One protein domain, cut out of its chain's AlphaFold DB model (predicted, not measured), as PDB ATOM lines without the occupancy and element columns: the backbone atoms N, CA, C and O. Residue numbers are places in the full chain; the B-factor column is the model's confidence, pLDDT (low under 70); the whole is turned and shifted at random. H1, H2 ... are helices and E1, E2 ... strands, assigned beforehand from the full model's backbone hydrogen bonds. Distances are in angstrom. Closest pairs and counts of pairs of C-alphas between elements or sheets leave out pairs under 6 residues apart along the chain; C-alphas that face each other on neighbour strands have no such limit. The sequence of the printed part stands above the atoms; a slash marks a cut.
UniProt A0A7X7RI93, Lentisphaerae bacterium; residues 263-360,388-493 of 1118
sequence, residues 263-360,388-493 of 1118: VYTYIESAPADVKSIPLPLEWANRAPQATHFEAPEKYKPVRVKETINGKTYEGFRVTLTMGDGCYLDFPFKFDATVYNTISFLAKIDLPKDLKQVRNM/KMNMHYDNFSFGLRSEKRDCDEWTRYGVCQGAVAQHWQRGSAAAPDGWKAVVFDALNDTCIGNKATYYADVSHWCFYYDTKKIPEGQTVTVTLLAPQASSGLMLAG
ATOM      1  N   VAL A 263     155.514  74.205 118.953       91.31
ATOM      2  CA  VAL A 263     155.132  73.702 120.281       91.31
ATOM      3  C   VAL A 263     153.774  73.007 120.245       91.31
ATOM      4  O   VAL A 263     153.534  72.115 121.050       91.31
ATOM      5  N   TYR A 264     152.892  73.389 119.315       90.69
ATOM      6  CA  TYR A 264     151.594  72.741 119.177       90.69
ATOM      7  C   TYR A 264     151.790  71.285 118.743       90.69
ATOM      8  O   TYR A 264     151.289  70.373 119.395       90.69
ATOM      9  N   THR A 265     152.612  71.056 117.714       90.06
ATOM     10  CA  THR A 265     153.006  69.707 117.276       90.06
ATOM     11  C   THR A 265     153.693  68.934 118.392       90.06
ATOM     12  O   THR A 265     153.419  67.750 118.589       90.06
ATOM     13  N   TYR A 266     154.574  69.601 119.139       92.19
ATOM     14  CA  TYR A 266     155.263  68.983 120.261       92.19
ATOM     15  C   TYR A 266     154.276  68.498 121.328       92.19
ATOM     16  O   TYR A 266     154.334  67.328 121.683       92.19
ATOM     17  N   ILE A 267     153.318  69.324 121.762       92.25
ATOM     18  CA  ILE A 267     152.267  68.924 122.716       92.25
ATOM     19  C   ILE A 267     151.444  67.752 122.160       92.25
ATOM     20  O   ILE A 267     151.235  66.757 122.853       92.25
ATOM     21  N   GLU A 268     151.033  67.822 120.892       87.75
ATOM     22  CA  GLU A 268     150.219  66.787 120.238       87.75
ATOM     23  C   GLU A 268     150.929  65.433 120.107       87.75
ATOM     24  O   GLU A 268     150.262  64.397 120.025       87.75
ATOM     25  N   SER A 269     152.265  65.424 120.101       90.50
ATOM     26  CA  SER A 269     153.068  64.197 120.124       90.50
ATOM     27  C   SER A 269     153.084  63.496 121.492       90.50
ATOM     28  O   SER A 269     153.603  62.385 121.591       90.50
ATOM     29  N   ALA A 270     152.491  64.120 122.521       90.75
ATOM     30  CA  ALA A 270     152.409  63.640 123.900       90.75
ATOM     31  C   ALA A 270     153.769  63.192 124.485       90.75
ATOM     32  O   ALA A 270     153.919  62.041 124.912       90.75
ATOM     33  N   PRO A 271     154.785  64.074 124.498       93.19
ATOM     34  CA  PRO A 271     156.100  63.747 125.022       93.19
ATOM     35  C   PRO A 271     156.012  63.517 126.536       93.19
ATOM     36  O   PRO A 271     155.188  64.111 127.228       93.19
ATOM     37  N   ALA A 272     156.855  62.627 127.063       89.62
ATOM     38  CA  ALA A 272     156.724  62.109 128.430       89.62
ATOM     39  C   ALA A 272     156.810  63.184 129.536       89.62
ATOM     40  O   ALA A 272     156.326  62.974 130.650       89.62
ATOM     41  N   ASP A 273     157.444  64.313 129.241       87.06
ATOM     42  CA  ASP A 273     157.671  65.452 130.127       87.06
ATOM     43  C   ASP A 273     156.600  66.551 130.029       87.06
ATOM     44  O   ASP A 273     156.608  67.473 130.845       87.06
ATOM     45  N   VAL A 274     155.641  66.427 129.107       94.75
ATOM     46  CA  VAL A 274     154.486  67.327 128.986       94.75
ATOM     47  C   VAL A 274     153.225  66.584 129.404       94.75
ATOM     48  O   VAL A 274     152.874  65.542 128.853       94.75
ATOM     49  N   LYS A 275     152.500  67.137 130.380       96.25
ATOM     50  CA  LYS A 275     151.165  66.646 130.755       96.25
ATOM     51  C   LYS A 275     150.122  67.666 130.352       96.25
ATOM     52  O   LYS A 275     150.244  68.830 130.742       96.25
ATOM     53  N   SER A 276     149.087  67.204 129.661       96.06
ATOM     54  CA  SER A 276     147.982  68.031 129.180       96.06
ATOM     55  C   SER A 276     146.658  67.580 129.786       96.06
ATOM     56  O   SER A 276     146.402  66.386 129.945       96.06
ATOM     57  N   ILE A 277     145.814  68.550 130.123       96.12
ATOM     58  CA  ILE A 277     144.434  68.345 130.562       96.12
ATOM     59  C   ILE A 277     143.489  69.022 129.562       96.12
ATOM     60  O   ILE A 277     143.737  70.169 129.176       96.12
ATOM     61  N   PRO A 278     142.411  68.348 129.122       94.94
ATOM     62  CA  PRO A 278     141.446  68.959 128.219       94.94
ATOM     63  C   PRO A 278     140.689  70.076 128.941       94.94
ATOM     64  O   PRO A 278     140.227  69.897 130.070       94.94
ATOM     65  N   LEU A 279     140.537  71.221 128.280       94.56
ATOM     66  CA  LEU A 279     139.680  72.301 128.752       94.56
ATOM     67  C   LEU A 279     138.217  71.982 128.395       94.56
ATOM     68  O   LEU A 279     137.941  71.476 127.302       94.56
ATOM     69  N   PRO A 280     137.256  72.242 129.298       91.81
ATOM     70  CA  PRO A 280     135.870  71.848 129.081       91.81
ATOM     71  C   PRO A 280     135.216  72.644 127.960       91.81
ATOM     72  O   PRO A 280     135.428  73.842 127.836       91.81
ATOM     73  N   LEU A 281     134.357  71.968 127.198       89.69
ATOM     74  CA  LEU A 281     133.589  72.539 126.088       89.69
ATOM     75  C   LEU A 281     132.165  72.959 126.492       89.69
ATOM     76  O   LEU A 281     131.433  73.498 125.667       89.69
ATOM     77  N   GLU A 282     131.769  72.689 127.740       84.50
ATOM     78  CA  GLU A 282     130.466  73.067 128.298       84.50
ATOM     79  C   GLU A 282     130.554  74.440 128.961       84.50
ATOM     80  O   GLU A 282     131.326  74.629 129.906       84.50
ATOM     81  N   TRP A 283     129.767  75.390 128.464       83.19
ATOM     82  CA  TRP A 283     129.680  76.738 129.021       83.19
ATOM     83  C   TRP A 283     128.658  76.796 130.166       83.19
ATOM     84  O   TRP A 283     127.736  75.981 130.247       83.19
ATOM     85  N   ALA A 284     128.800  77.769 131.064       77.94
ATOM     86  CA  ALA A 284     127.836  77.978 132.138       77.94
ATOM     87  C   ALA A 284     126.525  78.595 131.610       77.94
ATOM     88  O   ALA A 284     126.535  79.596 130.892       77.94
ATOM     89  N   ASN A 285     125.377  78.048 132.027       67.62
ATOM     90  CA  ASN A 285     124.077  78.696 131.827       67.62
ATOM     91  C   ASN A 285     123.935  79.835 132.842       67.62
ATOM     92  O   ASN A 285     123.569  79.611 134.000       67.62
ATOM     93  N   ARG A 286     124.256  81.059 132.422       62.91
ATOM     94  CA  ARG A 286     124.138  82.261 133.252       62.91
ATOM     95  C   ARG A 286     122.948  83.096 132.800       62.91
ATOM     96  O   ARG A 286     122.774  83.349 131.613       62.91
ATOM     97  N   ALA A 287     122.165  83.599 133.755       56.94
ATOM     98  CA  ALA A 287     121.205  84.652 133.451       56.94
ATOM     99  C   ALA A 287     121.971  85.908 132.980       56.94
ATOM    100  O   ALA A 287     122.959  86.280 133.627       56.94
ATOM    101  N   PRO A 288     121.548  86.574 131.890       54.50
ATOM    102  CA  PRO A 288     122.188  87.806 131.447       54.50
ATOM    103  C   PRO A 288     122.133  88.847 132.572       54.50
ATOM    104  O   PRO A 288     121.062  89.178 133.083       54.50
ATOM    105  N   GLN A 289     123.291  89.363 132.990       54.19
ATOM    106  CA  GLN A 289     123.332  90.514 133.892       54.19
ATOM    107  C   GLN A 289     122.924  91.772 133.115       54.19
ATOM    108  O   GLN A 289     123.355  91.972 131.983       54.19
ATOM    109  N   ALA A 290     122.115  92.624 133.747       48.66
ATOM    110  CA  ALA A 290     121.268  93.637 133.114       48.66
ATOM    111  C   ALA A 290     121.949  94.735 132.266       48.66
ATOM    112  O   ALA A 290     121.244  95.621 131.793       48.66
ATOM    113  N   THR A 291     123.274  94.750 132.082       52.00
ATOM    114  CA  THR A 291     123.938  95.932 131.513       52.00
ATOM    115  C   THR A 291     124.910  95.724 130.357       52.00
ATOM    116  O   THR A 291     125.201  96.732 129.718       52.00
ATOM    117  N   HIS A 292     125.415  94.519 130.020       58.47
ATOM    118  CA  HIS A 292     126.545  94.472 129.065       58.47
ATOM    119  C   HIS A 292     126.659  93.331 128.031       58.47
ATOM    120  O   HIS A 292     127.412  93.559 127.090       58.47
ATOM    121  N   PHE A 293     125.974  92.178 128.128       68.62
ATOM    122  CA  PHE A 293     126.146  91.064 127.164       68.62
ATOM    123  C   PHE A 293     124.873  90.251 126.944       68.62
ATOM    124  O   PHE A 293     123.991  90.210 127.803       68.62
ATOM    125  N   GLU A 294     124.801  89.583 125.794       69.69
ATOM    126  CA  GLU A 294     123.675  88.723 125.439       69.69
ATOM    127  C   GLU A 294     123.845  87.331 126.046       69.69
ATOM    128  O   GLU A 294     124.960  86.842 126.226       69.69
ATOM    129  N   ALA A 295     122.722  86.695 126.375       67.75
ATOM    130  CA  ALA A 295     122.725  85.349 126.926       67.75
ATOM    131  C   ALA A 295     123.348  84.364 125.905       67.75
ATOM    132  O   ALA A 295     123.026  84.474 124.712       67.75
ATOM    133  N   PRO A 296     124.220  83.420 126.322       67.88
ATOM    134  CA  PRO A 296     124.874  82.459 125.421       67.88
ATOM    135  C   PRO A 296     123.911  81.740 124.463       67.88
ATOM    136  O   PRO A 296     124.254  81.442 123.315       67.88
ATOM    137  N   GLU A 297     122.671  81.523 124.901       69.88
ATOM    138  CA  GLU A 297     121.580  80.895 124.157       69.88
ATOM    139  C   GLU A 297     121.235  81.635 122.854       69.88
ATOM    140  O   GLU A 297     120.757  81.010 121.903       69.88
ATOM    141  N   LYS A 298     121.516  82.944 122.761       75.69
ATOM    142  CA  LYS A 298     121.309  83.731 121.536       75.69
ATOM    143  C   LYS A 298     122.269  83.328 120.412       75.69
ATOM    144  O   LYS A 298     121.861  83.327 119.251       75.69
ATOM    145  N   TYR A 299     123.505  82.948 120.736       78.25
ATOM    146  CA  TYR A 299     124.546  82.627 119.744       78.25
ATOM    147  C   TYR A 299     124.713  81.127 119.475       78.25
ATOM    148  O   TYR A 299     125.515  80.743 118.624       78.25
ATOM    149  N   LYS A 300     123.949  80.282 120.184       74.06
ATOM    150  CA  LYS A 300     123.866  78.826 119.983       74.06
ATOM    151  C   LYS A 300     125.243  78.161 119.784       74.06
ATOM    152  O   LYS A 300     125.450  77.531 118.744       74.06
ATOM    153  N   PRO A 301     126.203  78.300 120.722       84.81
ATOM    154  CA  PRO A 301     127.417  77.496 120.664       84.81
ATOM    155  C   PRO A 301     127.040  76.006 120.610       84.81
ATOM    156  O   PRO A 301     126.114  75.560 121.285       84.81
ATOM    157  N   VAL A 302     127.709  75.237 119.756       90.44
ATOM    158  CA  VAL A 302     127.464  73.801 119.570       90.44
ATOM    159  C   VAL A 302     128.770  73.033 119.656       90.44
ATOM    160  O   VAL A 302     129.802  73.495 119.168       90.44
ATOM    161  N   ARG A 303     128.731  71.827 120.227       91.38
ATOM    162  CA  ARG A 303     129.857  70.898 120.120       91.38
ATOM    163  C   ARG A 303     130.035  70.455 118.678       91.38
ATOM    164  O   ARG A 303     129.065  70.142 117.988       91.38
ATOM    165  N   VAL A 304     131.284  70.371 118.248       94.12
ATOM    166  CA  VAL A 304     131.645  69.888 116.917       94.12
ATOM    167  C   VAL A 304     132.748  68.847 117.006       94.12
ATOM    168  O   VAL A 304     133.553  68.847 117.939       94.12
ATOM    169  N   LYS A 305     132.775  67.957 116.013       93.62
ATOM    170  CA  LYS A 305     133.902  67.070 115.740       93.62
ATOM    171  C   LYS A 305     134.366  67.332 114.322       93.62
ATOM    172  O   LYS A 305     133.551  67.282 113.403       93.62
ATOM    173  N   GLU A 306     135.649  67.596 114.148       91.06
ATOM    174  CA  GLU A 306     136.236  67.812 112.831       91.06
ATOM    175  C   GLU A 306     137.439  66.906 112.636       91.06
ATOM    176  O   GLU A 306     138.278  66.765 113.523       91.06
ATOM    177  N   THR A 307     137.519  66.284 111.463       87.75
ATOM    178  CA  THR A 307     138.680  65.489 111.073       87.75
ATOM    179  C   THR A 307     139.589  66.350 110.225       87.75
ATOM    180  O   THR A 307     139.197  66.764 109.135       87.75
ATOM    181  N   ILE A 308     140.807  66.586 110.704       82.19
ATOM    182  CA  ILE A 308     141.810  67.351 109.977       82.19
ATOM    183  C   ILE A 308     143.089  66.534 109.845       82.19
ATOM    184  O   ILE A 308     143.571  65.959 110.820       82.19
ATOM    185  N   ASN A 309     143.600  66.429 108.614       77.69
ATOM    186  CA  ASN A 309     144.749  65.587 108.259       77.69
ATOM    187  C   ASN A 309     144.644  64.149 108.815       77.69
ATOM    188  O   ASN A 309     145.626  63.566 109.261       77.69
ATOM    189  N   GLY A 310     143.432  63.579 108.818       80.50
ATOM    190  CA  GLY A 310     143.165  62.214 109.290       80.50
ATOM    191  C   GLY A 310     142.990  62.050 110.807       80.50
ATOM    192  O   GLY A 310     142.648  60.952 111.242       80.50
ATOM    193  N   LYS A 311     143.151  63.111 111.612       83.62
ATOM    194  CA  LYS A 311     142.912  63.100 113.065       83.62
ATOM    195  C   LYS A 311     141.611  63.826 113.406       83.62
ATOM    196  O   LYS A 311     141.375  64.929 112.921       83.62
ATOM    197  N   THR A 312     140.756  63.212 114.223       90.06
ATOM    198  CA  THR A 312     139.497  63.820 114.683       90.06
ATOM    199  C   THR A 312     139.715  64.591 115.978       90.06
ATOM    200  O   THR A 312     140.188  64.027 116.962       90.06
ATOM    201  N   TYR A 313     139.316  65.857 115.983       90.56
ATOM    202  CA  TYR A 313     139.355  66.740 117.140       90.56
ATOM    203  C   TYR A 313     137.935  67.101 117.573       90.56
ATOM    204  O   TYR A 313     137.060  67.328 116.735       90.56
ATOM    205  N   GLU A 314     137.712  67.175 118.884       93.94
ATOM    206  CA  GLU A 314     136.480  67.720 119.453       93.94
ATOM    207  C   GLU A 314     136.665  69.187 119.825       93.94
ATOM    208  O   GLU A 314     137.762  69.625 120.168       93.94
ATOM    209  N   GLY A 315     135.581  69.946 119.787       93.81
ATOM    210  CA  GLY A 315     135.611  71.351 120.139       93.81
ATOM    211  C   GLY A 315     134.229  71.972 120.159       93.81
ATOM    212  O   GLY A 315     133.220  71.268 120.250       93.81
ATOM    213  N   PHE A 316     134.176  73.293 120.043       93.62
ATOM    214  CA  PHE A 316     132.917  74.009 119.897       93.62
ATOM    215  C   PHE A 316     132.965  74.977 118.719       93.62
ATOM    216  O   PHE A 316     134.017  75.480 118.322       93.62
ATOM    217  N   ARG A 317     131.787  75.239 118.166       93.94
ATOM    218  CA  ARG A 317     131.551  76.229 117.126       93.94
ATOM    219  C   ARG A 317     130.473  77.183 117.600       93.94
ATOM    220  O   ARG A 317     129.439  76.739 118.088       93.94
ATOM    221  N   VAL A 318     130.696  78.477 117.425       92.56
ATOM    222  CA  VAL A 318     129.709  79.518 117.715       92.56
ATOM    223  C   VAL A 318     129.477  80.359 116.466       92.56
ATOM    224  O   VAL A 318     130.428  80.793 115.812       92.56
ATOM    225  N   THR A 319     128.208  80.567 116.116       92.75
ATOM    226  CA  THR A 319     127.808  81.424 114.996       92.75
ATOM    227  C   THR A 319     127.296  82.740 115.555       92.75
ATOM    228  O   THR A 319     126.309  82.799 116.281       92.75
ATOM    229  N   LEU A 320     128.010  83.806 115.222       91.88
ATOM    230  CA  LEU A 320     127.856  85.127 115.799       91.88
ATOM    231  C   LEU A 320     127.165  86.049 114.796       91.88
ATOM    232  O   LEU A 320     127.538  86.096 113.625       91.88
ATOM    233  N   THR A 321     126.193  86.811 115.280       89.50
ATOM    234  CA  THR A 321     125.509  87.898 114.561       89.50
ATOM    235  C   THR A 321     125.673  89.196 115.341       89.50
ATOM    236  O   THR A 321     126.064  89.159 116.506       89.50
ATOM    237  N   MET A 322     125.330  90.336 114.737       86.31
ATOM    238  CA  MET A 322     125.303  91.631 115.428       86.31
ATOM    239  C   MET A 322     124.534  91.559 116.766       86.31
ATOM    240  O   MET A 322     123.437  90.995 116.835       86.31
ATOM    241  N   GLY A 323     125.119  92.123 117.825       85.38
ATOM    242  CA  GLY A 323     124.600  92.077 119.200       85.38
ATOM    243  C   GLY A 323     125.558  92.731 120.200       85.38
ATOM    244  O   GLY A 323     126.591  93.261 119.784       85.38
ATOM    245  N   ASP A 324     125.266  92.665 121.502       80.69
ATOM    246  CA  ASP A 324     126.039  93.368 122.548       80.69
ATOM    247  C   ASP A 324     127.397  92.751 122.947       80.69
ATOM    248  O   ASP A 324     128.164  93.379 123.682       80.69
ATOM    249  N   GLY A 325     127.731  91.572 122.426       85.19
ATOM    250  CA  GLY A 325     128.979  90.846 122.667       85.19
ATOM    251  C   GLY A 325     128.701  89.401 123.074       85.19
ATOM    252  O   GLY A 325     127.741  89.131 123.797       85.19
ATOM    253  N   CYS A 326     129.562  88.477 122.643       88.19
ATOM    254  CA  CYS A 326     129.496  87.065 123.010       88.19
ATOM    255  C   CYS A 326     130.576  86.747 124.044       88.19
ATOM    256  O   CYS A 326     131.771  86.847 123.755       88.19
ATOM    257  N   TYR A 327     130.140  86.361 125.240       88.25
ATOM    258  CA  TYR A 327     130.994  85.919 126.332       88.25
ATOM    259  C   TYR A 327     130.587  84.507 126.742       88.25
ATOM    260  O   TYR A 327     129.420  84.269 127.049       88.25
ATOM    261  N   LEU A 328     131.550  83.587 126.744       88.38
ATOM    262  CA  LEU A 328     131.361  82.223 127.227       88.38
ATOM    263  C   LEU A 328     132.381  81.958 128.330       88.38
ATOM    264  O   LEU A 328     133.576  82.206 128.150       88.38
ATOM    265  N   ASP A 329     131.920  81.435 129.455       87.81
ATOM    266  CA  ASP A 329     132.764  80.958 130.539       87.81
ATOM    267  C   ASP A 329     132.530  79.471 130.776       87.81
ATOM    268  O   ASP A 329     131.412  78.964 130.690       87.81
ATOM    269  N   PHE A 330     133.612  78.772 131.072       91.50
ATOM    270  CA  PHE A 330     133.641  77.326 131.151       91.50
ATOM    271  C   PHE A 330     134.227  76.940 132.516       91.50
ATOM    272  O   PHE A 330     135.441  77.097 132.724       91.50
ATOM    273  N   PRO A 331     133.397  76.478 133.470       91.75
ATOM    274  CA  PRO A 331     133.852  76.117 134.808       91.75
ATOM    275  C   PRO A 331     134.896  74.999 134.761       91.75
ATOM    276  O   PRO A 331     134.624  73.885 134.312       91.75
ATOM    277  N   PHE A 332     136.101  75.291 135.240       92.44
ATOM    278  CA  PHE A 332     137.209  74.349 135.273       92.44
ATOM    279  C   PHE A 332     138.238  74.739 136.323       92.44
ATOM    280  O   PHE A 332     138.827  75.819 136.256       92.44
ATOM    281  N   LYS A 333     138.482  73.845 137.283       93.62
ATOM    282  CA  LYS A 333     139.475  74.080 138.331       93.62
ATOM    283  C   LYS A 333     140.818  73.491 137.947       93.62
ATOM    284  O   LYS A 333     140.917  72.280 137.764       93.62
ATOM    285  N   PHE A 334     141.839  74.336 137.886       93.81
ATOM    286  CA  PHE A 334     143.223  73.918 137.704       93.81
ATOM    287  C   PHE A 334     144.189  74.995 138.207       93.81
ATOM    288  O   PHE A 334     143.799  76.132 138.469       93.81
ATOM    289  N   ASP A 335     145.455  74.620 138.343       92.25
ATOM    290  CA  ASP A 335     146.535  75.526 138.715       92.25
ATOM    291  C   ASP A 335     147.328  75.906 137.454       92.25
ATOM    292  O   ASP A 335     148.037  75.073 136.883       92.25
ATOM    293  N   ALA A 336     147.192  77.153 137.003       90.94
ATOM    294  CA  ALA A 336     147.899  77.706 135.850       90.94
ATOM    295  C   ALA A 336     149.355  78.095 136.159       90.94
ATOM    296  O   ALA A 336     150.080  78.485 135.249       90.94
ATOM    297  N   THR A 337     149.813  77.965 137.409       88.62
ATOM    298  CA  THR A 337     151.250  77.967 137.726       88.62
ATOM    299  C   THR A 337     151.914  76.630 137.382       88.62
ATOM    300  O   THR A 337     153.124  76.578 137.177       88.62
ATOM    301  N   VAL A 338     151.116  75.560 137.254       91.44
ATOM    302  CA  VAL A 338     151.560  74.217 136.852       91.44
ATOM    303  C   VAL A 338     151.206  73.932 135.390       91.44
ATOM    304  O   VAL A 338     152.075  73.553 134.608       91.44
ATOM    305  N   TYR A 339     149.942  74.122 135.007       95.31
ATOM    306  CA  TYR A 339     149.438  73.976 133.635       95.31
ATOM    307  C   TYR A 339     149.313  75.355 132.977       95.31
ATOM    308  O   TYR A 339     148.214  75.855 132.729       95.31
ATOM    309  N   ASN A 340     150.454  76.000 132.750       93.06
ATOM    310  CA  ASN A 340     150.553  77.386 132.287       93.06
ATOM    311  C   ASN A 340     150.332  77.569 130.779       93.06
ATOM    312  O   ASN A 340     150.111  78.694 130.333       93.06
ATOM    313  N   THR A 341     150.418  76.497 129.988       95.75
ATOM    314  CA  THR A 341     150.387  76.587 128.523       95.75
ATOM    315  C   THR A 341     149.007  76.238 127.984       95.75
ATOM    316  O   THR A 341     148.624  75.071 127.970       95.75
ATOM    317  N   ILE A 342     148.256  77.228 127.508       95.25
ATOM    318  CA  ILE A 342     146.955  77.015 126.860       95.25
ATOM    319  C   ILE A 342     147.168  76.840 125.363       95.25
ATOM    320  O   ILE A 342     147.819  77.679 124.743       95.25
ATOM    321  N   SER A 343     146.581  75.801 124.768       95.19
ATOM    322  CA  SER A 343     146.660  75.565 123.323       95.19
ATOM    323  C   SER A 343     145.347  75.090 122.711       95.19
ATOM    324  O   SER A 343     144.609  74.355 123.365       95.19
ATOM    325  N   PHE A 344     145.080  75.474 121.461       94.88
ATOM    326  CA  PHE A 344     143.938  75.012 120.658       94.88
ATOM    327  C   PHE A 344     144.135  75.310 119.164       94.88
ATOM    328  O   PHE A 344     144.921  76.182 118.792       94.88
ATOM    329  N   LEU A 345     143.366  74.645 118.301       93.94
ATOM    330  CA  LEU A 345     143.201  75.038 116.898       93.94
ATOM    331  C   LEU A 345     142.012  75.989 116.768       93.94
ATOM    332  O   LEU A 345     140.936  75.712 117.292       93.94
ATOM    333  N   ALA A 346     142.191  77.092 116.051       94.50
ATOM    334  CA  ALA A 346     141.156  78.093 115.833       94.50
ATOM    335  C   ALA A 346     140.905  78.321 114.343       94.50
ATOM    336  O   ALA A 346     141.844  78.456 113.557       94.50
ATOM    337  N   LYS A 347     139.638  78.443 113.967       93.56
ATOM    338  CA  LYS A 347     139.208  78.867 112.636       93.56
ATOM    339  C   LYS A 347     138.125  79.927 112.764       93.56
ATOM    340  O   LYS A 347     137.228  79.810 113.598       93.56
ATOM    341  N   ILE A 348     138.237  80.972 111.952       92.56
ATOM    342  CA  ILE A 348     137.289  82.086 111.923       92.56
ATOM    343  C   ILE A 348     136.809  82.236 110.482       92.56
ATOM    344  O   ILE A 348     137.557  82.685 109.616       92.56
ATOM    345  N   ASP A 349     135.569  81.833 110.232       91.25
ATOM    346  CA  ASP A 349     134.913  81.984 108.941       91.25
ATOM    347  C   ASP A 349     134.247  83.362 108.876       91.25
ATOM    348  O   ASP A 349     133.324  83.676 109.637       91.25
ATOM    349  N   LEU A 350     134.753  84.186 107.962       87.81
ATOM    350  CA  LEU A 350     134.266  85.535 107.696       87.81
ATOM    351  C   LEU A 350     133.200  85.519 106.584       87.81
ATOM    352  O   LEU A 350     133.225  84.628 105.728       87.81
ATOM    353  N   PRO A 351     132.290  86.507 106.533       78.81
ATOM    354  CA  PRO A 351     131.328  86.616 105.439       78.81
ATOM    355  C   PRO A 351     131.986  86.744 104.054       78.81
ATOM    356  O   PRO A 351     132.989  87.439 103.888       78.81
ATOM    357  N   LYS A 352     131.408  86.071 103.048       68.88
ATOM    358  CA  LYS A 352     132.008  85.868 101.708       68.88
ATOM    359  C   LYS A 352     131.962  87.095 100.790       68.88
ATOM    360  O   LYS A 352     132.742  87.181  99.848       68.88
ATOM    361  N   ASP A 353     131.029  88.005 101.025       64.88
ATOM    362  CA  ASP A 353     130.727  89.189 100.215       64.88
ATOM    363  C   ASP A 353     131.407  90.469 100.733       64.88
ATOM    364  O   ASP A 353     131.268  91.544 100.144       64.88
ATOM    365  N   LEU A 354     132.185  90.363 101.811       60.00
ATOM    366  CA  LEU A 354     132.833  91.513 102.420       60.00
ATOM    367  C   LEU A 354     134.152  91.856 101.733       60.00
ATOM    368  O   LEU A 354     135.083  91.056 101.653       60.00
ATOM    369  N   LYS A 355     134.262  93.106 101.279       54.81
ATOM    370  CA  LYS A 355     135.523  93.665 100.793       54.81
ATOM    371  C   LYS A 355     136.378  94.079 101.988       54.81
ATOM    372  O   LYS A 355     135.902  94.741 102.911       54.81
ATOM    373  N   GLN A 356     137.659  93.715 101.965       52.94
ATOM    374  CA  GLN A 356     138.631  94.276 102.896       52.94
ATOM    375  C   GLN A 356     138.700  95.785 102.642       52.94
ATOM    376  O   GLN A 356     139.119  96.222 101.568       52.94
ATOM    377  N   VAL A 357     138.261  96.588 103.609       49.47
ATOM    378  CA  VAL A 357     138.389  98.044 103.522       49.47
ATOM    379  C   VAL A 357     139.667  98.414 104.251       49.47
ATOM    380  O   VAL A 357     139.827  98.144 105.440       49.47
ATOM    381  N   ARG A 358     140.607  99.026 103.520       46.69
ATOM    382  CA  ARG A 358     141.702  99.774 104.144       46.69
ATOM    383  C   ARG A 358     141.025 100.846 104.981       46.69
ATOM    384  O   ARG A 358     140.261 101.628 104.428       46.69
ATOM    385  N   ASN A 359     141.221 100.814 106.292       46.06
ATOM    386  CA  ASN A 359     140.545 101.688 107.244       46.06
ATOM    387  C   ASN A 359     141.010 103.144 107.019       46.06
ATOM    388  O   ASN A 359     141.923 103.616 107.687       46.06
ATOM    389  N   MET A 360     140.477 103.804 105.986       40.16
ATOM    390  CA  MET A 360     140.963 105.098 105.496       40.16
ATOM    391  C   MET A 360     140.225 106.291 106.102       40.16
ATOM    392  O   MET A 360     140.726 107.401 105.975       40.16
ATOM    393  N   LYS A 388     139.600  98.681 120.587       70.69
ATOM    394  CA  LYS A 388     140.582  98.575 119.498       70.69
ATOM    395  C   LYS A 388     141.152  97.164 119.335       70.69
ATOM    396  O   LYS A 388     141.261  96.687 118.214       70.69
ATOM    397  N   MET A 389     141.462  96.449 120.422       71.38
ATOM    398  CA  MET A 389     141.926  95.051 120.312       71.38
ATOM    399  C   MET A 389     140.862  94.132 119.701       71.38
ATOM    400  O   MET A 389     141.165  93.265 118.876       71.38
ATOM    401  N   ASN A 390     139.605  94.308 120.116       78.44
ATOM    402  CA  ASN A 390     138.516  93.428 119.711       78.44
ATOM    403  C   ASN A 390     137.823  93.871 118.413       78.44
ATOM    404  O   ASN A 390     136.929  93.157 117.966       78.44
ATOM    405  N   MET A 391     138.238  94.968 117.761       77.25
ATOM    406  CA  MET A 391     137.608  95.463 116.523       77.25
ATOM    407  C   MET A 391     137.887  94.605 115.279       77.25
ATOM    408  O   MET A 391     137.183  94.728 114.279       77.25
ATOM    409  N   HIS A 392     138.924  93.764 115.313       79.69
ATOM    410  CA  HIS A 392     139.336  92.955 114.166       79.69
ATOM    411  C   HIS A 392     138.494  91.690 114.042       79.69
ATOM    412  O   HIS A 392     138.316  90.968 115.021       79.69
ATOM    413  N   TYR A 393     137.962  91.413 112.857       83.88
ATOM    414  CA  TYR A 393     137.003  90.321 112.659       83.88
ATOM    415  C   TYR A 393     137.656  88.938 112.684       83.88
ATOM    416  O   TYR A 393     137.043  87.972 113.121       83.88
ATOM    417  N   ASP A 394     138.915  88.850 112.272       83.50
ATOM    418  CA  ASP A 394     139.753  87.651 112.318       83.50
ATOM    419  C   ASP A 394     140.446  87.457 113.678       83.50
ATOM    420  O   ASP A 394     141.493  86.808 113.768       83.50
ATOM    421  N   ASN A 395     139.865  88.022 114.742       87.88
ATOM    422  CA  ASN A 395     140.392  87.963 116.095       87.88
ATOM    423  C   ASN A 395     139.287  87.772 117.147       87.88
ATOM    424  O   ASN A 395     138.227  88.406 117.095       87.88
ATOM    425  N   PHE A 396     139.587  86.942 118.145       90.81
ATOM    426  CA  PHE A 396     138.820  86.796 119.379       90.81
ATOM    427  C   PHE A 396     139.770  86.688 120.568       90.81
ATOM    428  O   PHE A 396     140.945  86.338 120.406       90.81
ATOM    429  N   SER A 397     139.241  86.974 121.752       89.44
ATOM    430  CA  SER A 397     140.006  87.001 122.993       89.44
ATOM    431  C   SER A 397     139.623  85.832 123.904       89.44
ATOM    432  O   SER A 397     138.495  85.342 123.868       89.44
ATOM    433  N   PHE A 398     140.567  85.370 124.716       90.62
ATOM    434  CA  PHE A 398     140.386  84.279 125.666       90.62
ATOM    435  C   PHE A 398     141.170  84.542 126.951       90.62
ATOM    436  O   PHE A 398     142.115  85.337 126.979       90.62
ATOM    437  N   GLY A 399     140.757  83.904 128.041       90.00
ATOM    438  CA  GLY A 399     141.306  84.222 129.350       90.00
ATOM    439  C   GLY A 399     141.046  83.197 130.436       90.00
ATOM    440  O   GLY A 399     140.349  82.209 130.219       90.00
ATOM    441  N   LEU A 400     141.618  83.467 131.608       89.44
ATOM    442  CA  LEU A 400     141.471  82.681 132.830       89.44
ATOM    443  C   LEU A 400     140.895  83.548 133.950       89.44
ATOM    444  O   LEU A 400     141.117  84.761 133.967       89.44
ATOM    445  N   ARG A 401     140.180  82.922 134.891       87.19
ATOM    446  CA  ARG A 401     139.621  83.605 136.066       87.19
ATOM    447  C   ARG A 401     139.582  82.729 137.315       87.19
ATOM    448  O   ARG A 401     139.192  81.559 137.258       87.19
ATOM    449  N   SER A 402     139.835  83.337 138.469       86.06
ATOM    450  CA  SER A 402     139.455  82.829 139.791       86.06
ATOM    451  C   SER A 402     138.193  83.518 140.321       86.06
ATOM    452  O   SER A 402     138.180  84.716 140.578       86.06
ATOM    453  N   GLU A 403     137.121  82.763 140.549       84.56
ATOM    454  CA  GLU A 403     135.874  83.265 141.142       84.56
ATOM    455  C   GLU A 403     136.078  83.757 142.584       84.56
ATOM    456  O   GLU A 403     135.394  84.673 143.031       84.56
ATOM    457  N   LYS A 404     137.038  83.164 143.305       79.94
ATOM    458  CA  LYS A 404     137.308  83.472 144.716       79.94
ATOM    459  C   LYS A 404     138.301  84.608 144.922       79.94
ATOM    460  O   LYS A 404     138.279  85.235 145.979       79.94
ATOM    461  N   ARG A 405     139.240  84.780 143.988       78.06
ATOM    462  CA  ARG A 405     140.422  85.634 144.174       78.06
ATOM    463  C   ARG A 405     140.447  86.842 143.246       78.06
ATOM    464  O   ARG A 405     141.004  87.868 143.627       78.06
ATOM    465  N   ASP A 406     139.842  86.754 142.064       76.38
ATOM    466  CA  ASP A 406     139.869  87.866 141.120       76.38
ATOM    467  C   ASP A 406     138.825  88.913 141.511       76.38
ATOM    468  O   ASP A 406     137.683  88.599 141.842       76.38
ATOM    469  N   CYS A 407     139.217  90.186 141.453       67.44
ATOM    470  CA  CYS A 407     138.355  91.296 141.857       67.44
ATOM    471  C   CYS A 407     137.185  91.551 140.897       67.44
ATOM    472  O   CYS A 407     136.198  92.163 141.292       67.44
ATOM    473  N   ASP A 408     137.328  91.149 139.633       72.62
ATOM    474  CA  ASP A 408     136.316  91.312 138.596       72.62
ATOM    475  C   ASP A 408     136.518  90.257 137.496       72.62
ATOM    476  O   ASP A 408     137.609  89.714 137.310       72.62
ATOM    477  N   GLU A 409     135.464  89.972 136.742       79.06
ATOM    478  CA  GLU A 409     135.476  89.060 135.601       79.06
ATOM    479  C   GLU A 409     135.869  89.808 134.331       79.06
ATOM    480  O   GLU A 409     135.082  90.001 133.415       79.06
ATOM    481  N   TRP A 410     137.105  90.277 134.263       78.88
ATOM    482  CA  TRP A 410     137.516  91.231 133.235       78.88
ATOM    483  C   TRP A 410     137.382  90.755 131.787       78.88
ATOM    484  O   TRP A 410     137.097  91.570 130.901       78.88
ATOM    485  N   THR A 411     137.496  89.446 131.552       80.56
ATOM    486  CA  THR A 411     137.261  88.846 130.234       80.56
ATOM    487  C   THR A 411     135.846  89.126 129.737       80.56
ATOM    488  O   THR A 411     135.671  89.364 128.544       80.56
ATOM    489  N   ARG A 412     134.844  89.202 130.630       79.62
ATOM    490  CA  ARG A 412     133.475  89.566 130.235       79.62
ATOM    491  C   ARG A 412     133.459  90.921 129.552       79.62
ATOM    492  O   ARG A 412     132.770  91.096 128.569       79.62
ATOM    493  N   TYR A 413     134.280  91.863 130.009       78.25
ATOM    494  CA  TYR A 413     134.372  93.207 129.455       78.25
ATOM    495  C   TYR A 413     135.276  93.278 128.220       78.25
ATOM    496  O   TYR A 413     135.595  94.385 127.798       78.25
ATOM    497  N   GLY A 414     135.716  92.155 127.651       78.31
ATOM    498  CA  GLY A 414     136.656  92.117 126.532       78.31
ATOM    499  C   GLY A 414     138.096  92.455 126.912       78.31
ATOM    500  O   GLY A 414     138.917  92.680 126.022       78.31
ATOM    501  N   VAL A 415     138.420  92.491 128.212       80.75
ATOM    502  CA  VAL A 415     139.792  92.667 128.702       80.75
ATOM    503  C   VAL A 415     140.343  91.307 129.123       80.75
ATOM    504  O   VAL A 415     140.062  90.823 130.214       80.75
ATOM    505  N   CYS A 416     141.098  90.670 128.231       81.62
ATOM    506  CA  CYS A 416     141.523  89.275 128.379       81.62
ATOM    507  C   CYS A 416     143.050  89.158 128.465       81.62
ATOM    508  O   CYS A 416     143.757  90.132 128.214       81.62
ATOM    509  N   GLN A 417     143.568  87.979 128.810       83.00
ATOM    510  CA  GLN A 417     145.009  87.722 128.876       83.00
ATOM    511  C   GLN A 417     145.582  87.350 127.506       83.00
ATOM    512  O   GLN A 417     146.705  87.764 127.216       83.00
ATOM    513  N   GLY A 418     144.808  86.665 126.650       86.62
ATOM    514  CA  GLY A 418     145.244  86.269 125.312       86.62
ATOM    515  C   GLY A 418     144.235  86.532 124.192       86.62
ATOM    516  O   GLY A 418     143.034  86.679 124.416       86.62
ATOM    517  N   ALA A 419     144.739  86.620 122.960       87.56
ATOM    518  CA  ALA A 419     143.956  86.665 121.723       87.56
ATOM    519  C   ALA A 419     144.618  85.860 120.598       87.56
ATOM    520  O   ALA A 419     145.845  85.750 120.525       87.56
ATOM    521  N   VAL A 420     143.806  85.331 119.682       89.12
ATOM    522  CA  VAL A 420     144.283  84.463 118.588       89.12
ATOM    523  C   VAL A 420     145.321  85.150 117.710       89.12
ATOM    524  O   VAL A 420     146.339  84.545 117.380       89.12
ATOM    525  N   ALA A 421     145.109  86.419 117.355       81.56
ATOM    526  CA  ALA A 421     146.034  87.131 116.478       81.56
ATOM    527  C   ALA A 421     147.446  87.289 117.077       81.56
ATOM    528  O   ALA A 421     148.423  87.388 116.327       81.56
ATOM    529  N   GLN A 422     147.569  87.281 118.407       80.38
ATOM    530  CA  GLN A 422     148.867  87.317 119.076       80.38
ATOM    531  C   GLN A 422     149.472  85.921 119.210       80.38
ATOM    532  O   GLN A 422     150.605  85.712 118.786       80.38
ATOM    533  N   HIS A 423     148.714  84.978 119.771       87.56
ATOM    534  CA  HIS A 423     149.272  83.722 120.275       87.56
ATOM    535  C   HIS A 423     149.258  82.576 119.259       87.56
ATOM    536  O   HIS A 423     149.623  81.453 119.594       87.56
ATOM    537  N   TRP A 424     148.839  82.809 118.013       87.94
ATOM    538  CA  TRP A 424     148.980  81.779 116.985       87.94
ATOM    539  C   TRP A 424     150.413  81.613 116.469       87.94
ATOM    540  O   TRP A 424     151.154  82.573 116.235       87.94
ATOM    541  N   GLN A 425     150.787  80.356 116.253       85.56
ATOM    542  CA  GLN A 425     152.096  79.928 115.786       85.56
ATOM    543  C   GLN A 425     152.179  80.055 114.269       85.56
ATOM    544  O   GLN A 425     151.833  79.147 113.513       85.56
ATOM    545  N   ARG A 426     152.627  81.224 113.810       79.12
ATOM    546  CA  ARG A 426     152.821  81.497 112.381       79.12
ATOM    547  C   ARG A 426     153.853  80.536 111.793       79.12
ATOM    548  O   ARG A 426     154.989  80.509 112.259       79.12
ATOM    549  N   GLY A 427     153.467  79.823 110.736       68.25
ATOM    550  CA  GLY A 427     154.320  78.833 110.072       68.25
ATOM    551  C   GLY A 427     154.345  77.461 110.750       68.25
ATOM    552  O   GLY A 427     155.190  76.650 110.391       68.25
ATOM    553  N   SER A 428     153.443  77.195 111.706       70.69
ATOM    554  CA  SER A 428     153.267  75.853 112.270       70.69
ATOM    555  C   SER A 428     152.877  74.855 111.177       70.69
ATOM    556  O   SER A 428     151.888  75.058 110.472       70.69
ATOM    557  N   ALA A 429     153.636  73.766 111.061       68.00
ATOM    558  CA  ALA A 429     153.386  72.707 110.084       68.00
ATOM    559  C   ALA A 429     152.160  71.853 110.454       68.00
ATOM    560  O   ALA A 429     151.593  71.177 109.595       68.00
ATOM    561  N   ALA A 430     151.737  71.890 111.723       69.62
ATOM    562  CA  ALA A 430     150.540  71.202 112.195       69.62
ATOM    563  C   ALA A 430     149.240  71.982 111.982       69.62
ATOM    564  O   ALA A 430     148.182  71.367 112.099       69.62
ATOM    565  N   ALA A 431     149.286  73.285 111.677       77.44
ATOM    566  CA  ALA A 431     148.095  74.079 111.390       77.44
ATOM    567  C   ALA A 431     147.586  73.776 109.965       77.44
ATOM    568  O   ALA A 431     148.264  74.111 108.994       77.44
ATOM    569  N   PRO A 432     146.412  73.143 109.801       76.44
ATOM    570  CA  PRO A 432     145.888  72.813 108.477       76.44
ATOM    571  C   PRO A 432     145.428  74.067 107.719       76.44
ATOM    572  O   PRO A 432     145.167  75.099 108.337       76.44
ATOM    573  N   ASP A 433     145.259  73.980 106.397       78.94
ATOM    574  CA  ASP A 433     144.809  75.123 105.590       78.94
ATOM    575  C   ASP A 433     143.514  75.743 106.150       78.94
ATOM    576  O   ASP A 433     142.486  75.078 106.322       78.94
ATOM    577  N   GLY A 434     143.570  77.042 106.459       81.75
ATOM    578  CA  GLY A 434     142.459  77.794 107.053       81.75
ATOM    579  C   GLY A 434     142.334  77.700 108.581       81.75
ATOM    580  O   GLY A 434     141.394  78.275 109.133       81.75
ATOM    581  N   TRP A 435     143.259  77.027 109.270       89.06
ATOM    582  CA  TRP A 435     143.323  76.935 110.731       89.06
ATOM    583  C   TRP A 435     144.541  77.659 111.306       89.06
ATOM    584  O   TRP A 435     145.574  77.821 110.663       89.06
ATOM    585  N   LYS A 436     144.417  78.077 112.565       90.94
ATOM    586  CA  LYS A 436     145.459  78.734 113.354       90.94
ATOM    587  C   LYS A 436     145.761  77.881 114.587       90.94
ATOM    588  O   LYS A 436     144.871  77.686 115.407       90.94
ATOM    589  N   ALA A 437     146.993  77.396 114.741       92.44
ATOM    590  CA  ALA A 437     147.440  76.771 115.988       92.44
ATOM    591  C   ALA A 437     147.763  77.863 117.011       92.44
ATOM    592  O   ALA A 437     148.689  78.638 116.795       92.44
ATOM    593  N   VAL A 438     146.989  77.965 118.088       93.38
ATOM    594  CA  VAL A 438     147.128  78.988 119.134       93.38
ATOM    595  C   VAL A 438     147.802  78.380 120.349       93.38
ATOM    596  O   VAL A 438     147.357  77.331 120.808       93.38
ATOM    597  N   VAL A 439     148.849  79.031 120.866       93.88
ATOM    598  CA  VAL A 439     149.530  78.636 122.105       93.88
ATOM    599  C   VAL A 439     149.934  79.861 122.928       93.88
ATOM    600  O   VAL A 439     150.644  80.731 122.434       93.88
ATOM    601  N   PHE A 440     149.511  79.903 124.191       92.75
ATOM    602  CA  PHE A 440     149.723  81.006 125.129       92.75
ATOM    603  C   PHE A 440     150.354  80.504 126.434       92.75
ATOM    604  O   PHE A 440     149.826  79.574 127.043       92.75
ATOM    605  N   ASP A 441     151.452  81.128 126.872       92.31
ATOM    606  CA  ASP A 441     152.050  80.907 128.200       92.31
ATOM    607  C   ASP A 441     151.508  81.951 129.188       92.31
ATOM    608  O   ASP A 441     151.890  83.121 129.145       92.31
ATOM    609  N   ALA A 442     150.631  81.527 130.098       87.81
ATOM    610  CA  ALA A 442     149.980  82.414 131.063       87.81
ATOM    611  C   ALA A 442     150.964  83.160 131.983       87.81
ATOM    612  O   ALA A 442     150.667  84.265 132.451       87.81
ATOM    613  N   LEU A 443     152.139  82.577 132.231       86.25
ATOM    614  CA  LEU A 443     153.137  83.127 133.142       86.25
ATOM    615  C   LEU A 443     154.119  84.019 132.388       86.25
ATOM    616  O   LEU A 443     154.262  85.196 132.722       86.25
ATOM    617  N   ASN A 444     154.742  83.483 131.338       87.81
ATOM    618  CA  ASN A 444     155.914  84.105 130.722       87.81
ATOM    619  C   ASN A 444     155.603  84.888 129.445       87.81
ATOM    620  O   ASN A 444     156.453  85.652 128.995       87.81
ATOM    621  N   ASP A 445     154.434  84.719 128.824       85.44
ATOM    622  CA  ASP A 445     154.081  85.463 127.611       85.44
ATOM    623  C   ASP A 445     153.648  86.906 127.930       85.44
ATOM    624  O   ASP A 445     153.268  87.258 129.054       85.44
ATOM    625  N   THR A 446     153.689  87.754 126.908       75.50
ATOM    626  CA  THR A 446     153.159  89.116 126.953       75.50
ATOM    627  C   THR A 446     151.629  89.056 126.907       75.50
ATOM    628  O   THR A 446     151.053  88.583 125.930       75.50
ATOM    629  N   CYS A 447     150.941  89.544 127.940       73.62
ATOM    630  CA  CYS A 447     149.472  89.539 127.979       73.62
ATOM    631  C   CYS A 447     148.864  90.715 127.182       73.62
ATOM    632  O   CYS A 447     149.425  91.814 127.139       73.62
ATOM    633  N   ILE A 448     147.672  90.532 126.592       71.88
ATOM    634  CA  ILE A 448     146.982  91.617 125.854       71.88
ATOM    635  C   ILE A 448     146.219  92.618 126.727       71.88
ATOM    636  O   ILE A 448     145.855  93.682 126.225       71.88
ATOM    637  N   GLY A 449     145.909  92.287 127.979       66.56
ATOM    638  CA  GLY A 449     145.036  93.079 128.848       66.56
ATOM    639  C   GLY A 449     145.637  93.309 130.232       66.56
ATOM    640  O   GLY A 449     146.303  92.435 130.778       66.56
ATOM    641  N   ASN A 450     145.383  94.491 130.802       61.91
ATOM    642  CA  ASN A 450     145.917  94.932 132.096       61.91
ATOM    643  C   ASN A 450     145.130  94.321 133.268       61.91
ATOM    644  O   ASN A 450     144.336  95.051 133.862       61.91
ATOM    645  N   LYS A 451     145.237  93.003 133.535       65.62
ATOM    646  CA  LYS A 451     144.392  92.301 134.529       65.62
ATOM    647  C   LYS A 451     145.107  91.233 135.344       65.62
ATOM    648  O   LYS A 451     145.795  90.380 134.800       65.62
ATOM    649  N   ALA A 452     144.855  91.277 136.652       62.03
ATOM    650  CA  ALA A 452     145.297  90.270 137.601       62.03
ATOM    651  C   ALA A 452     144.389  89.037 137.524       62.03
ATOM    652  O   ALA A 452     143.163  89.162 137.573       62.03
ATOM    653  N   THR A 453     145.010  87.864 137.444       76.12
ATOM    654  CA  THR A 453     144.352  86.572 137.621       76.12
ATOM    655  C   THR A 453     145.146  85.757 138.604       76.12
ATOM    656  O   THR A 453     146.359  85.594 138.458       76.12
ATOM    657  N   TYR A 454     144.449  85.195 139.584       81.31
ATOM    658  CA  TYR A 454     145.078  84.308 140.539       81.31
ATOM    659  C   TYR A 454     145.346  82.931 139.918       81.31
ATOM    660  O   TYR A 454     144.539  82.008 140.039       81.31
ATOM    661  N   TYR A 455     146.485  82.798 139.233       86.31
ATOM    662  CA  TYR A 455     146.841  81.603 138.459       86.31
ATOM    663  C   TYR A 455     146.876  80.304 139.277       86.31
ATOM    664  O   TYR A 455     146.619  79.248 138.715       86.31
ATOM    665  N   ALA A 456     147.119  80.357 140.588       85.81
ATOM    666  CA  ALA A 456     147.133  79.156 141.428       85.81
ATOM    667  C   ALA A 456     145.732  78.605 141.787       85.81
ATOM    668  O   ALA A 456     145.625  77.492 142.294       85.81
ATOM    669  N   ASP A 457     144.650  79.355 141.545       86.81
ATOM    670  CA  ASP A 457     143.266  78.944 141.859       86.81
ATOM    671  C   ASP A 457     142.327  79.329 140.707       86.81
ATOM    672  O   ASP A 457     141.320  80.026 140.899       86.81
ATOM    673  N   VAL A 458     142.685  78.927 139.481       91.25
ATOM    674  CA  VAL A 458     141.818  79.132 138.316       91.25
ATOM    675  C   VAL A 458     140.557  78.301 138.489       91.25
ATOM    676  O   VAL A 458     140.590  77.136 138.878       91.25
ATOM    677  N   SER A 459     139.429  78.930 138.195       92.19
ATOM    678  CA  SER A 459     138.088  78.359 138.316       92.19
ATOM    679  C   SER A 459     137.332  78.318 136.994       92.19
ATOM    680  O   SER A 459     136.379  77.553 136.875       92.19
ATOM    681  N   HIS A 460     137.730  79.150 136.028       91.81
ATOM    682  CA  HIS A 460     137.091  79.272 134.727       91.81
ATOM    683  C   HIS A 460     138.144  79.578 133.660       91.81
ATOM    684  O   HIS A 460     139.063  80.370 133.899       91.81
ATOM    685  N   TRP A 461     137.963  79.001 132.471       92.50
ATOM    686  CA  TRP A 461     138.526  79.552 131.239       92.50
ATOM    687  C   TRP A 461     137.410  80.231 130.445       92.50
ATOM    688  O   TRP A 461     136.230  79.914 130.617       92.50
ATOM    689  N   CYS A 462     137.759  81.231 129.648       90.56
ATOM    690  CA  CYS A 462     136.781  82.151 129.087       90.56
ATOM    691  C   CYS A 462     137.072  82.480 127.622       90.56
ATOM    692  O   CYS A 462     138.230  82.541 127.203       90.56
ATOM    693  N   PHE A 463     136.011  82.774 126.877       92.25
ATOM    694  CA  PHE A 463     136.010  83.220 125.488       92.25
ATOM    695  C   PHE A 463     135.243  84.541 125.373       92.25
ATOM    696  O   PHE A 463     134.186  84.708 125.986       92.25
ATOM    697  N   TYR A 464     135.756  85.462 124.561       90.50
ATOM    698  CA  TYR A 464     135.110  86.735 124.267       90.50
ATOM    699  C   TYR A 464     135.229  87.104 122.786       90.50
ATOM    700  O   TYR A 464     136.323  87.118 122.210       90.50
ATOM    701  N   TYR A 465     134.105  87.509 122.197       90.56
ATOM    702  CA  TYR A 465     134.050  88.137 120.884       90.56
ATOM    703  C   TYR A 465     133.134  89.362 120.910       90.56
ATOM    704  O   TYR A 465     131.962  89.271 121.273       90.56
ATOM    705  N   ASP A 466     133.647  90.509 120.462       87.06
ATOM    706  CA  ASP A 466     132.830  91.709 120.288       87.06
ATOM    707  C   ASP A 466     131.950  91.570 119.039       87.06
ATOM    708  O   ASP A 466     132.423  91.711 117.913       87.06
ATOM    709  N   THR A 467     130.669  91.257 119.221       87.62
ATOM    710  CA  THR A 467     129.713  91.077 118.121       87.62
ATOM    711  C   THR A 467     129.186  92.393 117.561       87.62
ATOM    712  O   THR A 467     128.603  92.381 116.479       87.62
ATOM    713  N   LYS A 468     129.419  93.535 118.227       83.81
ATOM    714  CA  LYS A 468     128.978  94.859 117.740       83.81
ATOM    715  C   LYS A 468     129.652  95.233 116.429       83.81
ATOM    716  O   LYS A 468     129.127  96.041 115.671       83.81
ATOM    717  N   LYS A 469     130.815  94.633 116.157       79.94
ATOM    718  CA  LYS A 469     131.532  94.810 114.898       79.94
ATOM    719  C   LYS A 469     130.906  94.047 113.731       79.94
ATOM    720  O   LYS A 469     131.260  94.348 112.609       79.94
ATOM    721  N   ILE A 470     130.015  93.075 113.944       82.50
ATOM    722  CA  ILE A 470     129.421  92.289 112.849       82.50
ATOM    723  C   ILE A 470     128.314  93.117 112.168       82.50
ATOM    724  O   ILE A 470     127.416  93.571 112.872       82.50
ATOM    725  N   PRO A 471     128.330  93.300 110.831       79.00
ATOM    726  CA  PRO A 471     127.252  93.978 110.120       79.00
ATOM    727  C   PRO A 471     125.901  93.281 110.294       79.00
ATOM    728  O   PRO A 471     125.822  92.055 110.410       79.00
ATOM    729  N   GLU A 472     124.824  94.060 110.254       82.81
ATOM    730  CA  GLU A 472     123.467  93.524 110.291       82.81
ATOM    731  C   GLU A 472     123.235  92.518 109.147       82.81
ATOM    732  O   GLU A 472     123.657  92.734 108.012       82.81
ATOM    733  N   GLY A 473     122.606  91.380 109.458       83.69
ATOM    734  CA  GLY A 473     122.353  90.294 108.500       83.69
ATOM    735  C   GLY A 473     123.563  89.413 108.159       83.69
ATOM    736  O   GLY A 473     123.384  88.379 107.519       83.69
ATOM    737  N   GLN A 474     124.772  89.768 108.606       86.38
ATOM    738  CA  GLN A 474     125.990  88.982 108.386       86.38
ATOM    739  C   GLN A 474     126.311  88.070 109.575       86.38
ATOM    740  O   GLN A 474     125.855  88.288 110.701       86.38
ATOM    741  N   THR A 475     127.118  87.034 109.324       89.25
ATOM    742  CA  THR A 475     127.519  86.055 110.347       89.25
ATOM    743  C   THR A 475     129.026  85.849 110.380       89.25
ATOM    744  O   THR A 475     129.666  85.705 109.344       89.25
ATOM    745  N   VAL A 476     129.600  85.778 111.578       91.19
ATOM    746  CA  VAL A 476     130.972  85.291 111.780       91.19
ATOM    747  C   VAL A 476     130.883  83.966 112.509       91.19
ATOM    748  O   VAL A 476     130.214  83.875 113.535       91.19
ATOM    749  N   THR A 477     131.543  82.933 112.001       93.88
ATOM    750  CA  THR A 477     131.588  81.639 112.690       93.88
ATOM    751  C   THR A 477     132.977  81.411 113.251       93.88
ATOM    752  O   THR A 477     133.965  81.465 112.524       93.88
ATOM    753  N   VAL A 478     133.051  81.156 114.552       95.25
ATOM    754  CA  VAL A 478     134.297  80.839 115.248       95.25
ATOM    755  C   VAL A 478     134.251  79.372 115.655       95.25
ATOM    756  O   VAL A 478     133.303  78.944 116.311       95.25
ATOM    757  N   THR A 479     135.266  78.607 115.262       95.12
ATOM    758  CA  THR A 479     135.431  77.202 115.647       95.12
ATOM    759  C   THR A 479     136.743  77.028 116.405       95.12
ATOM    760  O   THR A 479     137.796  77.427 115.905       95.12
ATOM    761  N   LEU A 480     136.681  76.441 117.601       94.56
ATOM    762  CA  LEU A 480     137.845  76.042 118.396       94.56
ATOM    763  C   LEU A 480     137.849  74.526 118.531       94.56
ATOM    764  O   LEU A 480     136.816  73.954 118.871       94.56
ATOM    765  N   LEU A 481     139.000  73.893 118.328       94.19
ATOM    766  CA  LEU A 481     139.190  72.453 118.485       94.19
ATOM    767  C   LEU A 481     140.326  72.153 119.463       94.19
ATOM    768  O   LEU A 481     141.323  72.876 119.511       94.19
ATOM    769  N   ALA A 482     140.155  71.065 120.211       92.88
ATOM    770  CA  ALA A 482     141.093  70.520 121.187       92.88
ATOM    771  C   ALA A 482     141.692  71.557 122.158       92.88
ATOM    772  O   ALA A 482     142.914  71.611 122.312       92.88
ATOM    773  N   PRO A 483     140.870  72.393 122.827       95.38
ATOM    774  CA  PRO A 483     141.395  73.275 123.853       95.38
ATOM    775  C   PRO A 483     141.938  72.455 125.022       95.38
ATOM    776  O   PRO A 483     141.257  71.585 125.565       95.38
ATOM    777  N   GLN A 484     143.180  72.733 125.403       95.75
ATOM    778  CA  GLN A 484     143.879  72.043 126.483       95.75
ATOM    779  C   GLN A 484     144.819  72.987 127.232       95.75
ATOM    780  O   GLN A 484     145.285  73.985 126.677       95.75
ATOM    781  N   ALA A 485     145.100  72.648 128.488       96.88
ATOM    782  CA  ALA A 485     146.137  73.273 129.300       96.88
ATOM    783  C   ALA A 485     147.262  72.263 129.547       96.88
ATOM    784  O   ALA A 485     147.005  71.120 129.923       96.88
ATOM    785  N   SER A 486     148.505  72.678 129.329       97.25
ATOM    786  CA  SER A 486     149.692  71.826 129.368       97.25
ATOM    787  C   SER A 486     150.717  72.349 130.371       97.25
ATOM    788  O   SER A 486     150.816  73.554 130.607       97.25
ATOM    789  N   SER A 487     151.471  71.422 130.958       96.38
ATOM    790  CA  SER A 487     152.555  71.672 131.916       96.38
ATOM    791  C   SER A 487     153.919  71.315 131.324       96.38
ATOM    792  O   SER A 487     153.995  70.591 130.332       96.38
ATOM    793  N   GLY A 488     154.996  71.801 131.946       94.12
ATOM    794  CA  GLY A 488     156.374  71.462 131.564       94.12
ATOM    795  C   GLY A 488     156.945  72.292 130.410       94.12
ATOM    796  O   GLY A 488     158.048  72.003 129.948       94.12
ATOM    797  N   LEU A 489     156.231  73.330 129.969       94.44
ATOM    798  CA  LEU A 489     156.629  74.216 128.877       94.44
ATOM    799  C   LEU A 489     156.724  75.669 129.342       94.44
ATOM    800  O   LEU A 489     155.969  76.125 130.200       94.44
ATOM    801  N   MET A 490     157.653  76.403 128.740       92.31
ATOM    802  CA  MET A 490     157.903  77.811 129.028       92.31
ATOM    803  C   MET A 490     158.257  78.554 127.741       92.31
ATOM    804  O   MET A 490     159.084  78.080 126.959       92.31
ATOM    805  N   LEU A 491     157.681  79.737 127.533       90.56
ATOM    806  CA  LEU A 491     158.111  80.632 126.461       90.56
ATOM    807  C   LEU A 491     159.325  81.457 126.917       90.56
ATOM    808  O   LEU A 491     159.182  82.462 127.617       90.56
ATOM    809  N   ALA A 492     160.523  81.058 126.495       88.44
ATOM    810  CA  ALA A 492     161.766  81.733 126.851       88.44
ATOM    811  C   ALA A 492     161.940  83.080 126.127       88.44
ATOM    812  O   ALA A 492     161.472  83.283 125.001       88.44
ATOM    813  N   GLY A 493     162.636  83.999 126.788       84.81
ATOM    814  CA  GLY A 493     162.959  85.342 126.314       84.81
ATOM    815  C   GLY A 493     163.785  86.077 127.368       84.81
ATOM    816  O   GLY A 493     163.739  85.714 128.540       84.81
TER     817      GLY A 493
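AT A GLANCE: This is residues 263 to 360 and 388 to 493 of the 1118 residues of a protein of Lentisphaerae bacterium (UniProt A0A7X7RI93). What shape do these atoms make? The core is a lopsided sandwich, only partly face to face: the small sheet of E4, E8 and E6 covers part of one face of a larger, strongly twisted sheet of E1, E2, E3, E5, E7 and E9. H1 lies across E5 of the larger sheet, H2 packs over E8 of the smaller one, and residues 355 to 360 stick out. What is it built of? The printed part has 204 residues and is mostly strand, though under half of them, 86, are in named elements; along the chain these run H1, E1, E2, E3, E4, E5, E6, H2, H3, E7, E8, E9, E10. The larger sheet is branched at E9, the smaller runs E4, E8, E6, and the neighbour pairs in both are antiparallel. The whole is compact, with a radius of gyration of the C-alphas of 16.5 A and spans of 49 by 41 by 34 A.

HOW THE PARTS SIT: Where does the first helix sit? H1, residues 263 to 268, is on the larger sheet at a height of 8.6 A, over E5, residues 341 to 349, and across the strands, at 88 degrees to E5 on the local plane. Its closest C-alphas to E7, residues 436 to 441, are those of Tyr 264 and Ala 437, 6.6 A apart. How is the larger sheet paired? E9, residues 476 to 486, bends by 51 degrees at residue 482 and has E1, residues 276 to 278, and E3, residues 311 to 320, on one side and E5 on the other side. Within hydrogen-bond range are N 277 and O 485 at 2.8 A, N 316 and O 480 at 3.0 A, and N 343 and O 484 at 2.9 A. E2, residues 302 to 308, forms a hairpin with E3, with N 304 and O 315 at 2.9 A, and E7 pairs with E5, with N 344 and O 438 at 3.0 A. How is the smaller sheet made? E8, residues 458 to 465, is its inner strand, and E4, residues 326 to 334, and E6, residues 397 to 401, are its edge strands; N 328 and O 463 are 3.0 A apart, as are N 399 and O 462. H2, residues 410 to 413, is on this sheet at a height of 7.4 A, over E8, the closest C-alphas being those of Thr 411 and Tyr 464, 6.7 A apart. What remains? H3, residues 420 to 423, stands at the larger sheet's level, its C-alpha 423 lying 5.3 A from C-alpha 438 of E7, their closest pair. E10, residues 489 to 492, pairs with no named strand and meets E9 only through their link. In H1 every O i to N i+4 pair is within hydrogen-bond range; H2 and H3 are too short for such a pair, and each has its one O i to N i+3 pair within range.

IN THESE COORDINATES: Where does the first element begin? C-alpha 263 of H1 is at (155.132, 73.702, 120.281). Which strands are longest? From first to last C-alpha E9 measures 29.0 A, E3 26.8 A, E5 25.5 A and E4 24.0 A; E9 begins at C-alpha 476, (130.972, 85.291, 111.780). Where does the last element end? E10 ends at C-alpha 492, (161.766, 81.733, 126.851).

THE WHOLE: How far does it reach? The two C-alphas farthest apart, those of Ala 272 and Met 360, are 51.2 A apart. Is the printed part cut? Residues 361 to 387 are not printed, and C-alphas 360 and 388 are 15.5 A apart. Which links are long? Those from E1 to E2, H3 to E7 and E7 to E8 are. Where is confidence low? The mean pLDDT of the printed part is 83.5, and 30 residues are under 70, among them residues 285 to 297 and 352 to 360.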